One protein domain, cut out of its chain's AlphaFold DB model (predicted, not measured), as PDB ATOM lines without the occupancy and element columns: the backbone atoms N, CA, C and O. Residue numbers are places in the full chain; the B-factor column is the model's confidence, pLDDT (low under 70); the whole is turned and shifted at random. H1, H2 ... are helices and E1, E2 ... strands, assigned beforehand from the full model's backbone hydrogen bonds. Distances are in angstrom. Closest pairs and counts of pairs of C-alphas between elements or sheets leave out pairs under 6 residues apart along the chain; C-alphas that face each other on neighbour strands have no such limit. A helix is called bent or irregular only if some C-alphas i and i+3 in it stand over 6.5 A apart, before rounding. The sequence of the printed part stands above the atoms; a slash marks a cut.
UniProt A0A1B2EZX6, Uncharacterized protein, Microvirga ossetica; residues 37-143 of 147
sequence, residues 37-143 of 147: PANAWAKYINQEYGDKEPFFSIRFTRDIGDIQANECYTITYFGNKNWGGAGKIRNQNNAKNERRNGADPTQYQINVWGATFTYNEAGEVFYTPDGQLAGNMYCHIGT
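AT A GLANCE: This is residues 37 to 143 of the 147 residues of an uncharacterized protein of Microvirga ossetica (UniProt A0A1B2EZX6). One antiparallel sheet of eight strands curls round into a small barrel-like shell, in which the edge strand E5 comes back near E3 and E4. The short helix H1 sits at one end of this shell, the long link between E1 and E2 lies at the other end, and the last short strand, E9, lies outside it, near E1 and E2. The printed part has 107 residues, with one named helix followed along the chain by nine named strands, H1 E1 E2 E3 E4 E5 E6 E7 E8 E9; the sheet's order is E4 E3 E2 E1 E8 E7 E6 E5. The class is mostly strand, with 53 residues, under half of the printed part, in named elements. The whole is compact, with a radius of gyration of the C-alphas of 12.7 A, and rounded, with spans of 38 by 26 by 25 A.

IN THESE COORDINATES: The printed part begins at Pro 37, and H1 is residues 41 to 45, with C-alpha 41 at (47.924, -12.138, 33.045). E1, residues 55 to 60, begins with C-alpha 55 at (39.388, -18.217, 36.615) and is 16.1 A long from first to last C-alpha. E2 is residues 72 to 77 and 16.5 A long. E3, residues 82 to 88, and E4, residues 95 to 101, are the longest strands by residues, at 20.0 A and 19.8 A. E5 is residues 109 to 112, E6 is residues 115 to 119 at 13.1 A, and E7 is residues 124 to 127. E8, residues 133 to 138, is 15.3 A long. E9 is residues 140 to 142, with C-alpha 142 at (32.431, -23.128, 28.080).

HOW THE PARTS SIT: The sheet is strongly twisted, and the way across it turns by 184 degrees from edge to edge, curled like part of a barrel. E1 to E4 form one meander, each strand the antiparallel neighbour of the one before, and E5 to E8 form another. In the hairpin E1 and E2, N 58 and O 73 are 2.8 A apart, within hydrogen-bond range. The hairpin E2 and E3 has N 84 and O 76 at 2.8 A, and the hairpin E3 and E4 has N 85 and O 98 at 2.9 A. In the second meander, N 110 and O 117 are 2.9 A apart between E5 and E6, N 126 and O 118 are 2.8 A apart between E6 and E7, and N 125 and O 135 are 2.9 A apart between E7 and E8. E8 and E1 are antiparallel at 145 degrees between their directions, with N 138 and O 57 at 2.8 A. This is a folded sheet, one sheet bent back on itself into two leaves: E4 E3 E2 E1 E8 face E6 E5, with E7 as the hinge. The closest C-alphas of E3 and E5 are those of Gly 85 and Val 112, 5.7 A apart; those of the edge strands E4 and E5 are Arg 100 and Asn 111, 7.1 A apart. E1 and E4 are apart. H1 is on the sheet at a height of 8.2 A, beside the strands and over none of them; its closest C-alpha pair with E2 is Ile 45 and Tyr 77, 6.5 A apart. In H1 the one O i to N i+4 pair is within hydrogen-bond range. E8 runs on into E9 at 98 degrees across a break of 1 residue. E9 pairs with no named strand; its closest C-alpha pair with E1 is Ile 141 and Ser 57, 5.8 A apart.

THE WHOLE: The two C-alphas farthest apart are those of Ala 38 and Gln 92, at 38.9 A. The printed part has no cut. The link from E1 to E2, with 11 residues, is long; the links from H1 to E1, E3 to E4 and E4 to E5 are short, and the others are tight. The mean pLDDT of the printed part is 94.4, and one residue of this predicted model's printed part, Thr 143, is under 70.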
ATOM      1  N   PRO A  37      42.347  -5.444  27.794       90.81
ATOM      2  CA  PRO A  37      43.707  -5.550  27.252       90.81
ATOM      3  C   PRO A  37      44.767  -4.687  27.950       90.81
ATOM      4  O   PRO A  37      45.955  -4.857  27.692       90.81
ATOM      5  N   ALA A  38      44.366  -3.749  28.817       94.75
ATOM      6  CA  ALA A  38      45.300  -2.988  29.648       94.75
ATOM      7  C   ALA A  38      45.824  -3.796  30.851       94.75
ATOM      8  O   ALA A  38      46.768  -3.366  31.519       94.75
ATOM      9  N   ASN A  39      45.213  -4.948  31.145       96.44
ATOM     10  CA  ASN A  39      45.582  -5.802  32.260       96.44
ATOM     11  C   ASN A  39      46.551  -6.908  31.834       96.44
ATOM     12  O   ASN A  39      46.482  -7.429  30.727       96.44
ATOM     13  N   ALA A  40      47.425  -7.290  32.762       96.31
ATOM     14  CA  ALA A  40      48.413  -8.347  32.577       96.31
ATOM     15  C   ALA A  40      47.924  -9.675  33.172       96.31
ATOM     16  O   ALA A  40      47.264  -9.682  34.220       96.31
ATOM     17  N   TRP A  41      48.288 -10.803  32.558       96.31
ATOM     18  CA  TRP A  41      47.924 -12.138  33.045       96.31
ATOM     19  C   TRP A  41      48.474 -12.397  34.440       96.31
ATOM     20  O   TRP A  41      47.720 -12.829  35.313       96.31
ATOM     21  N   ALA A  42      49.747 -12.071  34.680       95.94
ATOM     22  CA  ALA A  42      50.363 -12.283  35.985       95.94
ATOM     23  C   ALA A  42      49.610 -11.523  37.088       95.94
ATOM     24  O   ALA A  42      49.257 -12.104  38.112       95.94
ATOM     25  N   LYS A  43      49.273 -10.250  36.850       96.06
ATOM     26  CA  LYS A  43      48.534  -9.417  37.811       96.06
ATOM     27  C   LYS A  43      47.104  -9.901  38.037       96.06
ATOM     28  O   LYS A  43      46.640  -9.937  39.177       96.06
ATOM     29  N   TYR A  44      46.416 -10.305  36.968       96.31
ATOM     30  CA  TYR A  44      45.069 -10.868  37.050       96.31
ATOM     31  C   TYR A  44      45.046 -12.153  37.878       96.31
ATOM     32  O   TYR A  44      44.272 -12.268  38.827       96.31
ATOM     33  N   ILE A  45      45.938 -13.094  37.568       96.25
ATOM     34  CA  ILE A  45      46.036 -14.369  38.279       96.25
ATOM     35  C   ILE A  45      46.453 -14.147  39.739       96.25
ATOM     36  O   ILE A  45      45.906 -14.793  40.628       96.25
ATOM     37  N   ASN A  46      47.352 -13.196  40.010       94.19
ATOM     38  CA  ASN A  46      47.758 -12.813  41.368       94.19
ATOM     39  C   ASN A  46      46.703 -12.000  42.140       94.19
ATOM     40  O   ASN A  46      46.963 -11.608  43.274       94.19
ATOM     41  N   GLN A  47      45.510 -11.782  41.574       93.56
ATOM     42  CA  GLN A  47      44.400 -11.066  42.219       93.56
ATOM     43  C   GLN A  47      44.709  -9.591  42.525       93.56
ATOM     44  O   GLN A  47      44.038  -8.972  43.350       93.56
ATOM     45  N   GLU A  48      45.685  -8.989  41.839       95.12
ATOM     46  CA  GLU A  48      46.093  -7.596  42.074       95.12
ATOM     47  C   GLU A  48      45.009  -6.585  41.669       95.12
ATOM     48  O   GLU A  48      44.990  -5.461  42.164       95.12
ATOM     49  N   TYR A  49      44.075  -6.989  40.803       94.56
ATOM     50  CA  TYR A  49      42.931  -6.169  40.390       94.56
ATOM     51  C   TYR A  49      41.688  -6.338  41.283       94.56
ATOM     52  O   TYR A  49      40.658  -5.715  41.030       94.56
ATOM     53  N   GLY A  50      41.769  -7.159  42.338       91.19
ATOM     54  CA  GLY A  50      40.687  -7.363  43.307       91.19
ATOM     55  C   GLY A  50      39.680  -8.466  42.955       91.19
ATOM     56  O   GLY A  50      38.740  -8.692  43.721       91.19
ATOM     57  N   ASP A  51      39.860  -9.182  41.841       88.50
ATOM     58  CA  ASP A  51      39.046 -10.355  41.512       88.50
ATOM     59  C   ASP A  51      39.333 -11.502  42.477       88.50
ATOM     60  O   ASP A  51      40.433 -12.052  42.525       88.50
ATOM     61  N   LYS A  52      38.305 -11.909  43.222       86.56
ATOM     62  CA  LYS A  52      38.371 -13.116  44.044       86.56
ATOM     63  C   LYS A  52      38.315 -14.347  43.146       86.56
ATOM     64  O   LYS A  52      37.383 -14.475  42.345       86.56
ATOM     65  N   GLU A  53      39.274 -15.249  43.343       87.69
ATOM     66  CA  GLU A  53      39.372 -16.534  42.637       87.69
ATOM     67  C   GLU A  53      39.344 -16.347  41.105       87.69
ATOM     68  O   GLU A  53      38.343 -16.660  40.448       87.69
ATOM     69  N   PRO A  54      40.415 -15.781  40.520       91.62
ATOM     70  CA  PRO A  54      40.503 -15.566  39.088       91.62
ATOM     71  C   PRO A  54      40.457 -16.922  38.397       91.62
ATOM     72  O   PRO A  54      41.232 -17.832  38.709       91.62
ATOM     73  N   PHE A  55      39.529 -17.042  37.454       93.75
ATOM     74  CA  PHE A  55      39.388 -18.217  36.615       93.75
ATOM     75  C   PHE A  55      39.584 -17.843  35.150       93.75
ATOM     76  O   PHE A  55      39.331 -16.709  34.731       93.75
ATOM     77  N   PHE A  56      40.047 -18.812  34.380       94.88
ATOM     78  CA  PHE A  56      40.249 -18.721  32.940       94.88
ATOM     79  C   PHE A  56      40.241 -20.136  32.363       94.88
ATOM     80  O   PHE A  56      40.298 -21.113  33.113       94.88
ATOM     81  N   SER A  57      40.160 -20.261  31.045       95.25
ATOM     82  CA  SER A  57      40.324 -21.555  30.384       95.25
ATOM     83  C   SER A  57      41.666 -21.645  29.683       95.25
ATOM     84  O   SER A  57      42.179 -20.642  29.196       95.25
ATOM     85  N   ILE A  58      42.215 -22.852  29.588       95.81
ATOM     86  CA  ILE A  58      43.331 -23.165  28.698       95.81
ATOM     87  C   ILE A  58      42.842 -24.140  27.634       95.81
ATOM     88  O   ILE A  58      42.301 -25.199  27.959       95.81
ATOM     89  N   ARG A  59      43.070 -23.793  26.364       95.31
ATOM     90  CA  ARG A  59      43.029 -24.751  25.256       95.31
ATOM     91  C   ARG A  59      44.399 -25.365  25.109       95.31
ATOM     92  O   ARG A  59      45.311 -24.654  24.688       95.31
ATOM     93  N   PHE A  60      44.529 -26.666  25.322       95.75
ATOM     94  CA  PHE A  60      45.765 -27.346  24.950       95.75
ATOM     95  C   PHE A  60      45.755 -27.729  23.468       95.75
ATOM     96  O   PHE A  60      44.732 -28.134  22.920       95.75
ATOM     97  N   THR A  61      46.890 -27.580  22.796       96.25
ATOM     98  CA  THR A  61      47.072 -27.912  21.372       96.25
ATOM     99  C   THR A  61      47.672 -29.300  21.165       96.25
ATOM    100  O   THR A  61      47.704 -29.793  20.040       96.25
ATOM    101  N   ARG A  62      48.123 -29.947  22.243       96.56
ATOM    102  CA  ARG A  62      48.722 -31.285  22.240       96.56
ATOM    103  C   ARG A  62      48.437 -32.023  23.545       96.56
ATOM    104  O   ARG A  62      48.109 -31.404  24.554       96.56
ATOM    105  N   ASP A  63      48.599 -33.339  23.506       97.12
ATOM    106  CA  ASP A  63      48.445 -34.205  24.672       97.12
ATOM    107  C   ASP A  63      49.616 -34.041  25.647       97.12
ATOM    108  O   ASP A  63      50.778 -34.041  25.233       97.12
ATOM    109  N   ILE A  64      49.316 -33.953  26.947       97.12
ATOM    110  CA  ILE A  64      50.310 -33.826  28.026       97.12
ATOM    111  C   ILE A  64      49.825 -34.609  29.251       97.12
ATOM    112  O   ILE A  64      48.991 -34.140  30.023       97.12
ATOM    113  N   GLY A  65      50.345 -35.822  29.448       95.06
ATOM    114  CA  GLY A  65      49.912 -36.693  30.549       95.06
ATOM    115  C   GLY A  65      48.416 -37.026  30.467       95.06
ATOM    116  O   GLY A  65      47.983 -37.707  29.534       95.06
ATOM    117  N   ASP A  66      47.643 -36.543  31.443       95.44
ATOM    118  CA  ASP A  66      46.179 -36.688  31.514       95.44
ATOM    119  C   ASP A  66      45.421 -35.635  30.685       95.44
ATOM    120  O   ASP A  66      44.211 -35.760  30.479       95.44
ATOM    121  N   ILE A  67      46.117 -34.594  30.223       95.81
ATOM    122  CA  ILE A  67      45.560 -33.497  29.432       95.81
ATOM    123  C   ILE A  67      45.470 -33.942  27.971       95.81
ATOM    124  O   ILE A  67      46.448 -34.419  27.389       95.81
ATOM    125  N   GLN A  68      44.290 -33.779  27.385       94.62
ATOM    126  CA  GLN A  68      43.966 -34.103  26.006       94.62
ATOM    127  C   GLN A  68      44.036 -32.846  25.127       94.62
ATOM    128  O   GLN A  68      43.545 -31.777  25.492       94.62
ATOM    129  N   ALA A  69      44.626 -32.987  23.942       94.31
ATOM    130  CA  ALA A  69      44.672 -31.938  22.934       94.31
ATOM    131  C   ALA A  69      43.271 -31.515  22.474       94.31
ATOM    132  O   ALA A  69      42.358 -32.334  22.374       94.31
ATOM    133  N   ASN A  70      43.137 -30.248  22.079       91.19
ATOM    134  CA  ASN A  70      41.904 -29.635  21.577       91.19
ATOM    135  C   ASN A  70      40.728 -29.658  22.558       91.19
ATOM    136  O   ASN A  70      39.590 -29.459  22.147       91.19
ATOM    137  N   GLU A  71      41.007 -29.838  23.844       90.94
ATOM    138  CA  GLU A  71      40.025 -29.741  24.916       90.94
ATOM    139  C   GLU A  71      40.287 -28.486  25.760       90.94
ATOM    140  O   GLU A  71      41.382 -27.905  25.755       90.94
ATOM    141  N   CYS A  72      39.248 -28.061  26.472       91.06
ATOM    142  CA  CYS A  72      39.241 -26.883  27.326       91.06
ATOM    143  C   CYS A  72      39.346 -27.268  28.796       91.06
ATOM    144  O   CYS A  72      38.623 -28.145  29.271       91.06
ATOM    145  N   TYR A  73      40.205 -26.565  29.525       94.44
ATOM    146  CA  TYR A  73      40.424 -26.794  30.947       94.44
ATOM    147  C   TYR A  73      40.209 -25.501  31.707       94.44
ATOM    148  O   TYR A  73      40.904 -24.521  31.459       94.44
ATOM    149  N   THR A  74      39.264 -25.498  32.639       95.44
ATOM    150  CA  THR A  74      39.052 -24.382  33.556       95.44
ATOM    151  C   THR A  74      40.119 -24.406  34.632       95.44
ATOM    152  O   THR A  74      40.230 -25.379  35.375       95.44
ATOM    153  N   ILE A  75      40.879 -23.323  34.726       96.56
ATOM    154  CA  ILE A  75      41.949 -23.139  35.696       96.56
ATOM    155  C   ILE A  75      41.543 -22.043  36.676       96.56
ATOM    156  O   ILE A  75      40.928 -21.045  36.302       96.56
ATOM    157  N   THR A  76      41.868 -22.231  37.950       96.06
ATOM    158  CA  THR A  76      41.638 -21.234  39.002       96.06
ATOM    159  C   THR A  76      42.824 -21.203  39.949       96.06
ATOM    160  O   THR A  76      43.317 -22.253  40.359       96.06
ATOM    161  N   TYR A  77      43.268 -20.004  40.321       95.81
ATOM    162  CA  TYR A  77      44.296 -19.830  41.343       95.81
ATOM    163  C   TYR A  77      43.665 -19.454  42.685       95.81
ATOM    164  O   TYR A  77      42.959 -18.451  42.795       95.81
ATOM    165  N   PHE A  78      43.944 -20.248  43.720       94.62
ATOM    166  CA  PHE A  78      43.400 -20.061  45.070       94.62
ATOM    167  C   PHE A  78      44.368 -19.338  46.021       94.62
ATOM    168  O   PHE A  78      44.092 -19.239  47.215       94.62
ATOM    169  N   GLY A  79      45.503 -18.838  45.520       93.12
ATOM    170  CA  GLY A  79      46.564 -18.278  46.359       93.12
ATOM    171  C   GLY A  79      47.543 -19.340  46.865       93.12
ATOM    172  O   GLY A  79      47.294 -20.539  46.770       93.12
ATOM    173  N   ASN A  80      48.682 -18.901  47.406       93.06
ATOM    174  CA  ASN A  80      49.701 -19.766  48.017       93.06
ATOM    175  C   ASN A  80      50.155 -20.944  47.132       93.06
ATOM    176  O   ASN A  80      50.357 -22.049  47.632       93.06
ATOM    177  N   LYS A  81      50.313 -20.718  45.819       95.38
ATOM    178  CA  LYS A  81      50.703 -21.757  44.842       95.38
ATOM    179  C   LYS A  81      49.687 -22.901  44.733       95.38
ATOM    180  O   LYS A  81      50.053 -23.990  44.311       95.38
ATOM    181  N   ASN A  82      48.429 -22.678  45.118       96.56
ATOM    182  CA  ASN A  82      47.358 -23.665  45.020       96.56
ATOM    183  C   ASN A  82      46.507 -23.413  43.771       96.56
ATOM    184  O   ASN A  82      45.905 -22.347  43.613       96.56
ATOM    185  N   TRP A  83      46.440 -24.414  42.902       97.25
ATOM    186  CA  TRP A  83      45.786 -24.357  41.602       97.25
ATOM    187  C   TRP A  83      44.674 -25.389  41.509       97.25
ATOM    188  O   TRP A  83      44.872 -26.549  41.861       97.25
ATOM    189  N   GLY A  84      43.516 -24.980  41.003       97.12
ATOM    190  CA  GLY A  84      42.440 -25.866  40.575       97.12
ATOM    191  C   GLY A  84      42.442 -26.031  39.069       97.12
ATOM    192  O   GLY A  84      42.582 -25.046  38.349       97.12
ATOM    193  N   GLY A  85      42.235 -27.260  38.610       96.12
ATOM    194  CA  GLY A  85      41.989 -27.570  37.209       96.12
ATOM    195  C   GLY A  85      40.757 -28.453  37.070       96.12
ATOM    196  O   GLY A  85      40.673 -29.489  37.734       96.12
ATOM    197  N   ALA A  86      39.834 -28.070  36.191       95.00
ATOM    198  CA  ALA A  86      38.689 -28.879  35.802       95.00
ATOM    199  C   ALA A  86      38.656 -29.081  34.283       95.00
ATOM    200  O   ALA A  86      38.812 -28.125  33.529       95.00
ATOM    201  N   GLY A  87      38.452 -30.315  33.825       92.75
ATOM    202  CA  GLY A  87      38.417 -30.631  32.397       92.75
ATOM    203  C   GLY A  87      38.332 -32.127  32.120       92.75
ATOM    204  O   GLY A  87      38.257 -32.945  33.039       92.75
ATOM    205  N   LYS A  88      38.336 -32.495  30.840       90.75
ATOM    206  CA  LYS A  88      38.276 -33.891  30.395       90.75
ATOM    207  C   LYS A  88      39.595 -34.616  30.650       90.75
ATOM    208  O   LYS A  88      40.670 -34.058  30.430       90.75
ATOM    209  N   ILE A  89      39.512 -35.869  31.080       91.12
ATOM    210  CA  ILE A  89      40.685 -36.738  31.204       91.12
ATOM    211  C   ILE A  89      40.869 -37.478  29.882       91.12
ATOM    212  O   ILE A  89      39.916 -38.051  29.347       91.12
ATOM    213  N   ARG A  90      42.098 -37.503  29.367       90.38
ATOM    214  CA  ARG A  90      42.418 -38.213  28.129       90.38
ATOM    215  C   ARG A  90      41.946 -39.671  28.176       90.38
ATOM    216  O   ARG A  90      42.224 -40.396  29.130       90.38
ATOM    217  N   ASN A  91      41.271 -40.100  27.109       90.38
ATOM    218  CA  ASN A  91      40.713 -41.450  26.936       90.38
ATOM    219  C   ASN A  91      39.657 -41.853  27.980       90.38
ATOM    220  O   ASN A  91      39.421 -43.044  28.187       90.38
ATOM    221  N   GLN A  92      39.009 -40.887  28.635       89.81
ATOM    222  CA  GLN A  92      37.909 -41.153  29.557       89.81
ATOM    223  C   GLN A  92      36.684 -40.307  29.204       89.81
ATOM    224  O   GLN A  92      36.791 -39.202  28.676       89.81
ATOM    225  N   ASN A  93      35.504 -40.828  29.541       85.19
ATOM    226  CA  ASN A  93      34.236 -40.103  29.395       85.19
ATOM    227  C   ASN A  93      33.944 -39.173  30.583       85.19
ATOM    228  O   ASN A  93      32.959 -38.441  30.568       85.19
ATOM    229  N   ASN A  94      34.791 -39.212  31.613       86.50
ATOM    230  CA  ASN A  94      34.628 -38.433  32.828       86.50
ATOM    231  C   ASN A  94      35.482 -37.163  32.787       86.50
ATOM    232  O   ASN A  94      36.569 -37.127  32.202       86.50
ATOM    233  N   ALA A  95      34.998 -36.131  33.472       89.06
ATOM    234  CA  ALA A  95      35.792 -34.961  33.804       89.06
ATOM    235  C   ALA A  95      36.507 -35.170  35.145       89.06
ATOM    236  O   ALA A  95      36.008 -35.855  36.040       89.06
ATOM    237  N   LYS A  96      37.666 -34.538  35.290       92.38
ATOM    238  CA  LYS A  96      38.404 -34.423  36.545       92.38
ATOM    239  C   LYS A  96      38.313 -32.993  37.036       92.38
ATOM    240  O   LYS A  96      38.387 -32.063  36.241       92.38
ATOM    241  N   ASN A  97      38.169 -32.834  38.343       94.75
ATOM    242  CA  ASN A  97      38.353 -31.573  39.045       94.75
ATOM    243  C   ASN A  97      39.309 -31.843  40.202       94.75
ATOM    244  O   ASN A  97      39.034 -32.690  41.050       94.75
ATOM    245  N   GLU A  98      40.455 -31.179  40.200       96.38
ATOM    246  CA  GLU A  98      41.516 -31.446  41.160       96.38
ATOM    247  C   GLU A  98      42.245 -30.163  41.549       96.38
ATOM    248  O   GLU A  98      42.440 -29.271  40.722       96.38
ATOM    249  N   ARG A  99      42.684 -30.110  42.813       96.81
ATOM    250  CA  ARG A  99      43.582 -29.076  43.324       96.81
ATOM    251  C   ARG A  99      44.992 -29.616  43.518       96.81
ATOM    252  O   ARG A  99      45.169 -30.712  44.048       96.81
ATOM    253  N   ARG A 100      45.995 -28.837  43.124       96.81
ATOM    254  CA  ARG A 100      47.416 -29.163  43.278       96.81
ATOM    255  C   ARG A 100      48.192 -27.937  43.742       96.81
ATOM    256  O   ARG A 100      47.899 -26.818  43.337       96.81
ATOM    257  N   ASN A 101      49.193 -28.174  44.584       96.38
ATOM    258  CA  ASN A 101      50.156 -27.151  44.972       96.38
ATOM    259  C   ASN A 101      51.365 -27.164  44.030       96.38
ATOM    260  O   ASN A 101      51.779 -28.225  43.564       96.38
ATOM    261  N   GLY A 102      51.959 -25.996  43.815       94.94
ATOM    262  CA  GLY A 102      53.134 -25.788  42.971       94.94
ATOM    263  C   GLY A 102      52.920 -24.638  41.993       94.94
ATOM    264  O   GLY A 102      51.809 -24.147  41.875       94.94
ATOM    265  N   ALA A 103      53.980 -24.237  41.288       95.94
ATOM    266  CA  ALA A 103      53.998 -23.112  40.348       95.94
ATOM    267  C   ALA A 103      53.660 -21.741  40.968       95.94
ATOM    268  O   ALA A 103      52.708 -21.572  41.731       95.94
ATOM    269  N   ASP A 104      54.472 -20.743  40.637       95.62
ATOM    270  CA  ASP A 104      54.316 -19.379  41.132       95.62
ATOM    271  C   ASP A 104      53.827 -18.436  40.017       95.62
ATOM    272  O   ASP A 104      54.563 -18.206  39.051       95.62
ATOM    273  N   PRO A 105      52.616 -17.860  40.125       94.06
ATOM    274  CA  PRO A 105      52.112 -16.958  39.099       94.06
ATOM    275  C   PRO A 105      52.911 -15.656  38.991       94.06
ATOM    276  O   PRO A 105      52.956 -15.075  37.911       94.06
ATOM    277  N   THR A 106      53.621 -15.230  40.043       93.94
ATOM    278  CA  THR A 106      54.565 -14.093  39.967       93.94
ATOM    279  C   THR A 106      55.793 -14.399  39.105       93.94
ATOM    280  O   THR A 106      56.472 -13.490  38.633       93.94
ATOM    281  N   GLN A 107      56.061 -15.685  38.862       96.88
ATOM    282  CA  GLN A 107      57.128 -16.177  37.995       96.88
ATOM    283  C   GLN A 107      56.592 -16.692  36.655       96.88
ATOM    284  O   GLN A 107      57.286 -17.448  35.975       96.88
ATOM    285  N   TYR A 108      55.367 -16.310  36.278       97.88
ATOM    286  CA  TYR A 108      54.703 -16.760  35.055       97.88
ATOM    287  C   TYR A 108      54.551 -18.278  34.961       97.88
ATOM    288  O   TYR A 108      54.679 -18.860  33.886       97.88
ATOM    289  N   GLN A 109      54.287 -18.938  36.087       98.25
ATOM    290  CA  GLN A 109      54.074 -20.379  36.123       98.25
ATOM    291  C   GLN A 109      52.641 -20.717  36.514       98.25
ATOM    292  O   GLN A 109      52.030 -20.041  37.342       98.25
ATOM    293  N   ILE A 110      52.139 -21.815  35.960       98.00
ATOM    294  CA  ILE A 110      50.863 -22.428  36.334       98.00
ATOM    295  C   ILE A 110      51.052 -23.924  36.587       98.00
ATOM    296  O   ILE A 110      51.944 -24.557  36.013       98.00
ATOM    297  N   ASN A 111      50.192 -24.501  37.425       97.81
ATOM    298  CA  ASN A 111      50.108 -25.945  37.611       97.81
ATOM    299  C   ASN A 111      48.740 -26.450  37.149       97.81
ATOM    300  O   ASN A 111      47.708 -25.979  37.625       97.81
ATOM    301  N   VAL A 112      48.733 -27.430  36.248       97.25
ATOM    302  CA  VAL A 112      47.514 -28.113  35.807       97.25
ATOM    303  C   VAL A 112      47.691 -29.601  36.068       97.25
ATOM    304  O   VAL A 112      48.478 -30.270  35.405       97.25
ATOM    305  N   TRP A 113      46.989 -30.112  37.084       95.38
ATOM    306  CA  TRP A 113      47.027 -31.527  37.496       95.38
ATOM    307  C   TRP A 113      48.441 -32.090  37.718       95.38
ATOM    308  O   TRP A 113      48.722 -33.243  37.404       95.38
ATOM    309  N   GLY A 114      49.343 -31.282  38.280       95.38
ATOM    310  CA  GLY A 114      50.722 -31.674  38.564       95.38
ATOM    311  C   GLY A 114      51.708 -31.362  37.436       95.38
ATOM    312  O   GLY A 114      52.902 -31.281  37.711       95.38
ATOM    313  N   ALA A 115      51.238 -31.110  36.212       97.38
ATOM    314  CA  ALA A 115      52.075 -30.598  35.136       97.38
ATOM    315  C   ALA A 115      52.322 -29.092  35.325       97.38
ATOM    316  O   ALA A 115      51.386 -28.323  35.557       97.38
ATOM    317  N   THR A 116      53.585 -28.678  35.225       98.00
ATOM    318  CA  THR A 116      53.982 -27.267  35.305       98.00
ATOM    319  C   THR A 116      54.128 -26.689  33.907       98.00
ATOM    320  O   THR A 116      54.695 -27.322  33.010       98.00
ATOM    321  N   PHE A 117      53.631 -25.469  33.743       98.56
ATOM    322  CA  PHE A 117      53.745 -24.703  32.514       98.56
ATOM    323  C   PHE A 117      54.242 -23.303  32.832       98.56
ATOM    324  O   PHE A 117      53.990 -22.785  33.922       98.56
ATOM    325  N   THR A 118      54.900 -22.686  31.861       98.62
ATOM    326  CA  THR A 118      55.119 -21.243  31.836       98.62
ATOM    327  C   THR A 118      54.112 -20.576  30.908       98.62
ATOM    328  O   THR A 118      53.539 -21.228  30.033       98.62
ATOM    329  N   TYR A 119      53.870 -19.283  31.090       98.44
ATOM    330  CA  TYR A 119      53.030 -18.501  30.187       98.44
ATOM    331  C   TYR A 119      53.620 -17.123  29.908       98.44
ATOM    332  O   TYR A 119      54.546 -16.685  30.586       98.44
ATOM    333  N   ASN A 120      53.105 -16.439  28.892       97.75
ATOM    334  CA  ASN A 120      53.467 -15.055  28.594       97.75
ATOM    335  C   ASN A 120      52.234 -14.141  28.607       97.75
ATOM    336  O   ASN A 120      51.105 -14.585  28.803       97.75
ATOM    337  N   GLU A 121      52.450 -12.847  28.386       95.50
ATOM    338  CA  GLU A 121      51.368 -11.853  28.391       95.50
ATOM    339  C   GLU A 121      50.419 -11.962  27.187       95.50
ATOM    340  O   GLU A 121      49.293 -11.477  27.252       95.50
ATOM    341  N   ALA A 122      50.811 -12.661  26.116       95.88
ATOM    342  CA  ALA A 122      49.885 -13.010  25.038       95.88
ATOM    343  C   ALA A 122      48.912 -14.137  25.445       95.88
ATOM    344  O   ALA A 122      47.940 -14.405  24.740       95.88
ATOM    345  N   GLY A 123      49.138 -14.781  26.596       96.38
ATOM    346  CA  GLY A 123      48.369 -15.930  27.061       96.38
ATOM    347  C   GLY A 123      48.822 -17.251  26.440       96.38
ATOM    348  O   GLY A 123      48.132 -18.254  26.607       96.38
ATOM    349  N   GLU A 124      49.959 -17.288  25.744       98.25
ATOM    350  CA  GLU A 124      50.544 -18.536  25.254       98.25
ATOM    351  C   GLU A 124      51.091 -19.337  26.438       98.25
ATOM    352  O   GLU A 124      51.727 -18.787  27.339       98.25
ATOM    353  N   VAL A 125      50.845 -20.644  26.437       98.44
ATOM    354  CA  VAL A 125      51.222 -21.566  27.512       98.44
ATOM    355  C   VAL A 125      52.242 -22.558  26.976       98.44
ATOM    356  O   VAL A 125      51.981 -23.213  25.969       98.44
ATOM    357  N   PHE A 126      53.368 -22.723  27.664       98.69
ATOM    358  CA  PHE A 126      54.478 -23.593  27.278       98.69
ATOM    359  C   PHE A 126      54.691 -24.662  28.345       98.69
ATOM    360  O   PHE A 126      54.715 -24.368  29.539       98.69
ATOM    361  N   TYR A 127      54.849 -25.918  27.941       98.56
ATOM    362  CA  TYR A 127      55.087 -26.996  28.900       98.56
ATOM    363  C   TYR A 127      56.526 -26.933  29.404       98.56
ATOM    364  O   TYR A 127      57.468 -26.963  28.617       98.56
ATOM    365  N   THR A 128      56.716 -26.836  30.719       98.19
ATOM    366  CA  THR A 128      58.040 -26.559  31.291       98.19
ATOM    367  C   THR A 128      59.106 -27.611  30.948       98.19
ATOM    368  O   THR A 128      60.228 -27.206  30.656       98.19
ATOM    369  N   PRO A 129      58.819 -28.930  30.938       98.12
ATOM    370  CA  PRO A 129      59.837 -29.942  30.646       98.12
ATOM    371  C   PRO A 129      60.446 -29.891  29.242       98.12
ATOM    372  O   PRO A 129      61.602 -30.273  29.091       98.12
ATOM    373  N   ASP A 130      59.698 -29.455  28.223       98.12
ATOM    374  CA  ASP A 130      60.179 -29.418  26.831       98.12
ATOM    375  C   ASP A 130      60.233 -28.004  26.224       98.12
ATOM    376  O   ASP A 130      60.769 -27.825  25.130       98.12
ATOM    377  N   GLY A 131      59.696 -26.995  26.917       98.12
ATOM    378  CA  GLY A 131      59.637 -25.604  26.464       98.12
ATOM    379  C   GLY A 131      58.726 -25.369  25.256       98.12
ATOM    380  O   GLY A 131      58.697 -24.264  24.722       98.12
ATOM    381  N   GLN A 132      57.988 -26.383  24.798       98.50
ATOM    382  CA  GLN A 132      57.168 -26.293  23.595       98.50
ATOM    383  C   GLN A 132      55.801 -25.696  23.913       98.50
ATOM    384  O   GLN A 132      55.200 -26.000  24.955       98.50
ATOM    385  N   LEU A 133      55.270 -24.921  22.960       98.38
ATOM    386  CA  LEU A 133      53.907 -24.404  23.019       98.38
ATOM    387  C   LEU A 133      52.933 -25.561  23.291       98.38
ATOM    388  O   LEU A 133      52.940 -26.605  22.633       98.38
ATOM    389  N   ALA A 134      52.130 -25.384  24.324       98.31
ATOM    390  CA  ALA A 134      51.191 -26.361  24.840       98.31
ATOM    391  C   ALA A 134      49.750 -25.882  24.702       98.31
ATOM    392  O   ALA A 134      48.858 -26.720  24.613       98.31
ATOM    393  N   GLY A 135      49.506 -24.569  24.677       97.38
ATOM    394  CA  GLY A 135      48.152 -24.044  24.638       97.38
ATOM    395  C   GLY A 135      48.055 -22.527  24.673       97.38
ATOM    396  O   GLY A 135      49.055 -21.827  24.552       97.38
ATOM    397  N   ASN A 136      46.827 -22.039  24.844       96.88
ATOM    398  CA  ASN A 136      46.514 -20.617  24.999       96.88
ATOM    399  C   ASN A 136      45.468 -20.410  26.100       96.88
ATOM    400  O   ASN A 136      44.594 -21.263  26.279       96.88
ATOM    401  N   MET A 137      45.557 -19.288  26.811       95.94
ATOM    402  CA  MET A 137      44.616 -18.860  27.845       95.94
ATOM    403  C   MET A 137      43.456 -18.045  27.265       95.94
ATOM    404  O   MET A 137      43.635 -17.288  26.316       95.94
ATOM    405  N   TYR A 138      42.280 -18.167  27.881       93.50
ATOM    406  CA  TYR A 138      41.042 -17.512  27.461       93.50
ATOM    407  C   TYR A 138      40.246 -17.009  28.668       93.50
ATOM    408  O   TYR A 138      40.097 -17.714  29.670       93.50
ATOM    409  N   CYS A 139      39.667 -15.815  28.556       91.75
ATOM    410  CA  CYS A 139      38.840 -15.197  29.596       91.75
ATOM    411  C   CYS A 139      37.369 -15.627  29.526       91.75
ATOM    412  O   CYS A 139      36.470 -14.793  29.596       91.75
ATOM    413  N   HIS A 140      37.110 -16.923  29.390       88.25
ATOM    414  CA  HIS A 140      35.770 -17.512  29.437       88.25
ATOM    415  C   HIS A 140      35.852 -18.995  29.784       88.25
ATOM    416  O   HIS A 140      36.903 -19.616  29.640       88.25
ATOM    417  N   ILE A 141      34.745 -19.568  30.247       85.06
ATOM    418  CA  ILE A 141      34.566 -21.012  30.442       85.06
ATOM    419  C   ILE A 141      33.407 -21.459  29.559       85.06
ATOM    420  O   ILE A 141      32.388 -20.784  29.494       85.06
ATOM    421  N   GLY A 142      33.517 -22.604  28.900       71.62
ATOM    422  CA  GLY A 142      32.431 -23.128  28.080       71.62
ATOM    423  C   GLY A 142      32.714 -24.539  27.601       71.62
ATOM    424  O   GLY A 142      33.825 -25.044  27.754       71.62
ATOM    425  N   THR A 143      31.711 -25.166  26.991       66.06
ATOM    426  CA  THR A 143      31.897 -26.419  26.235       66.06
ATOM    427  C   THR A 143      32.719 -26.218  24.964       66.06
ATOM    428  O   THR A 143      33.213 -27.182  24.392       66.06
TER     429      THR A 143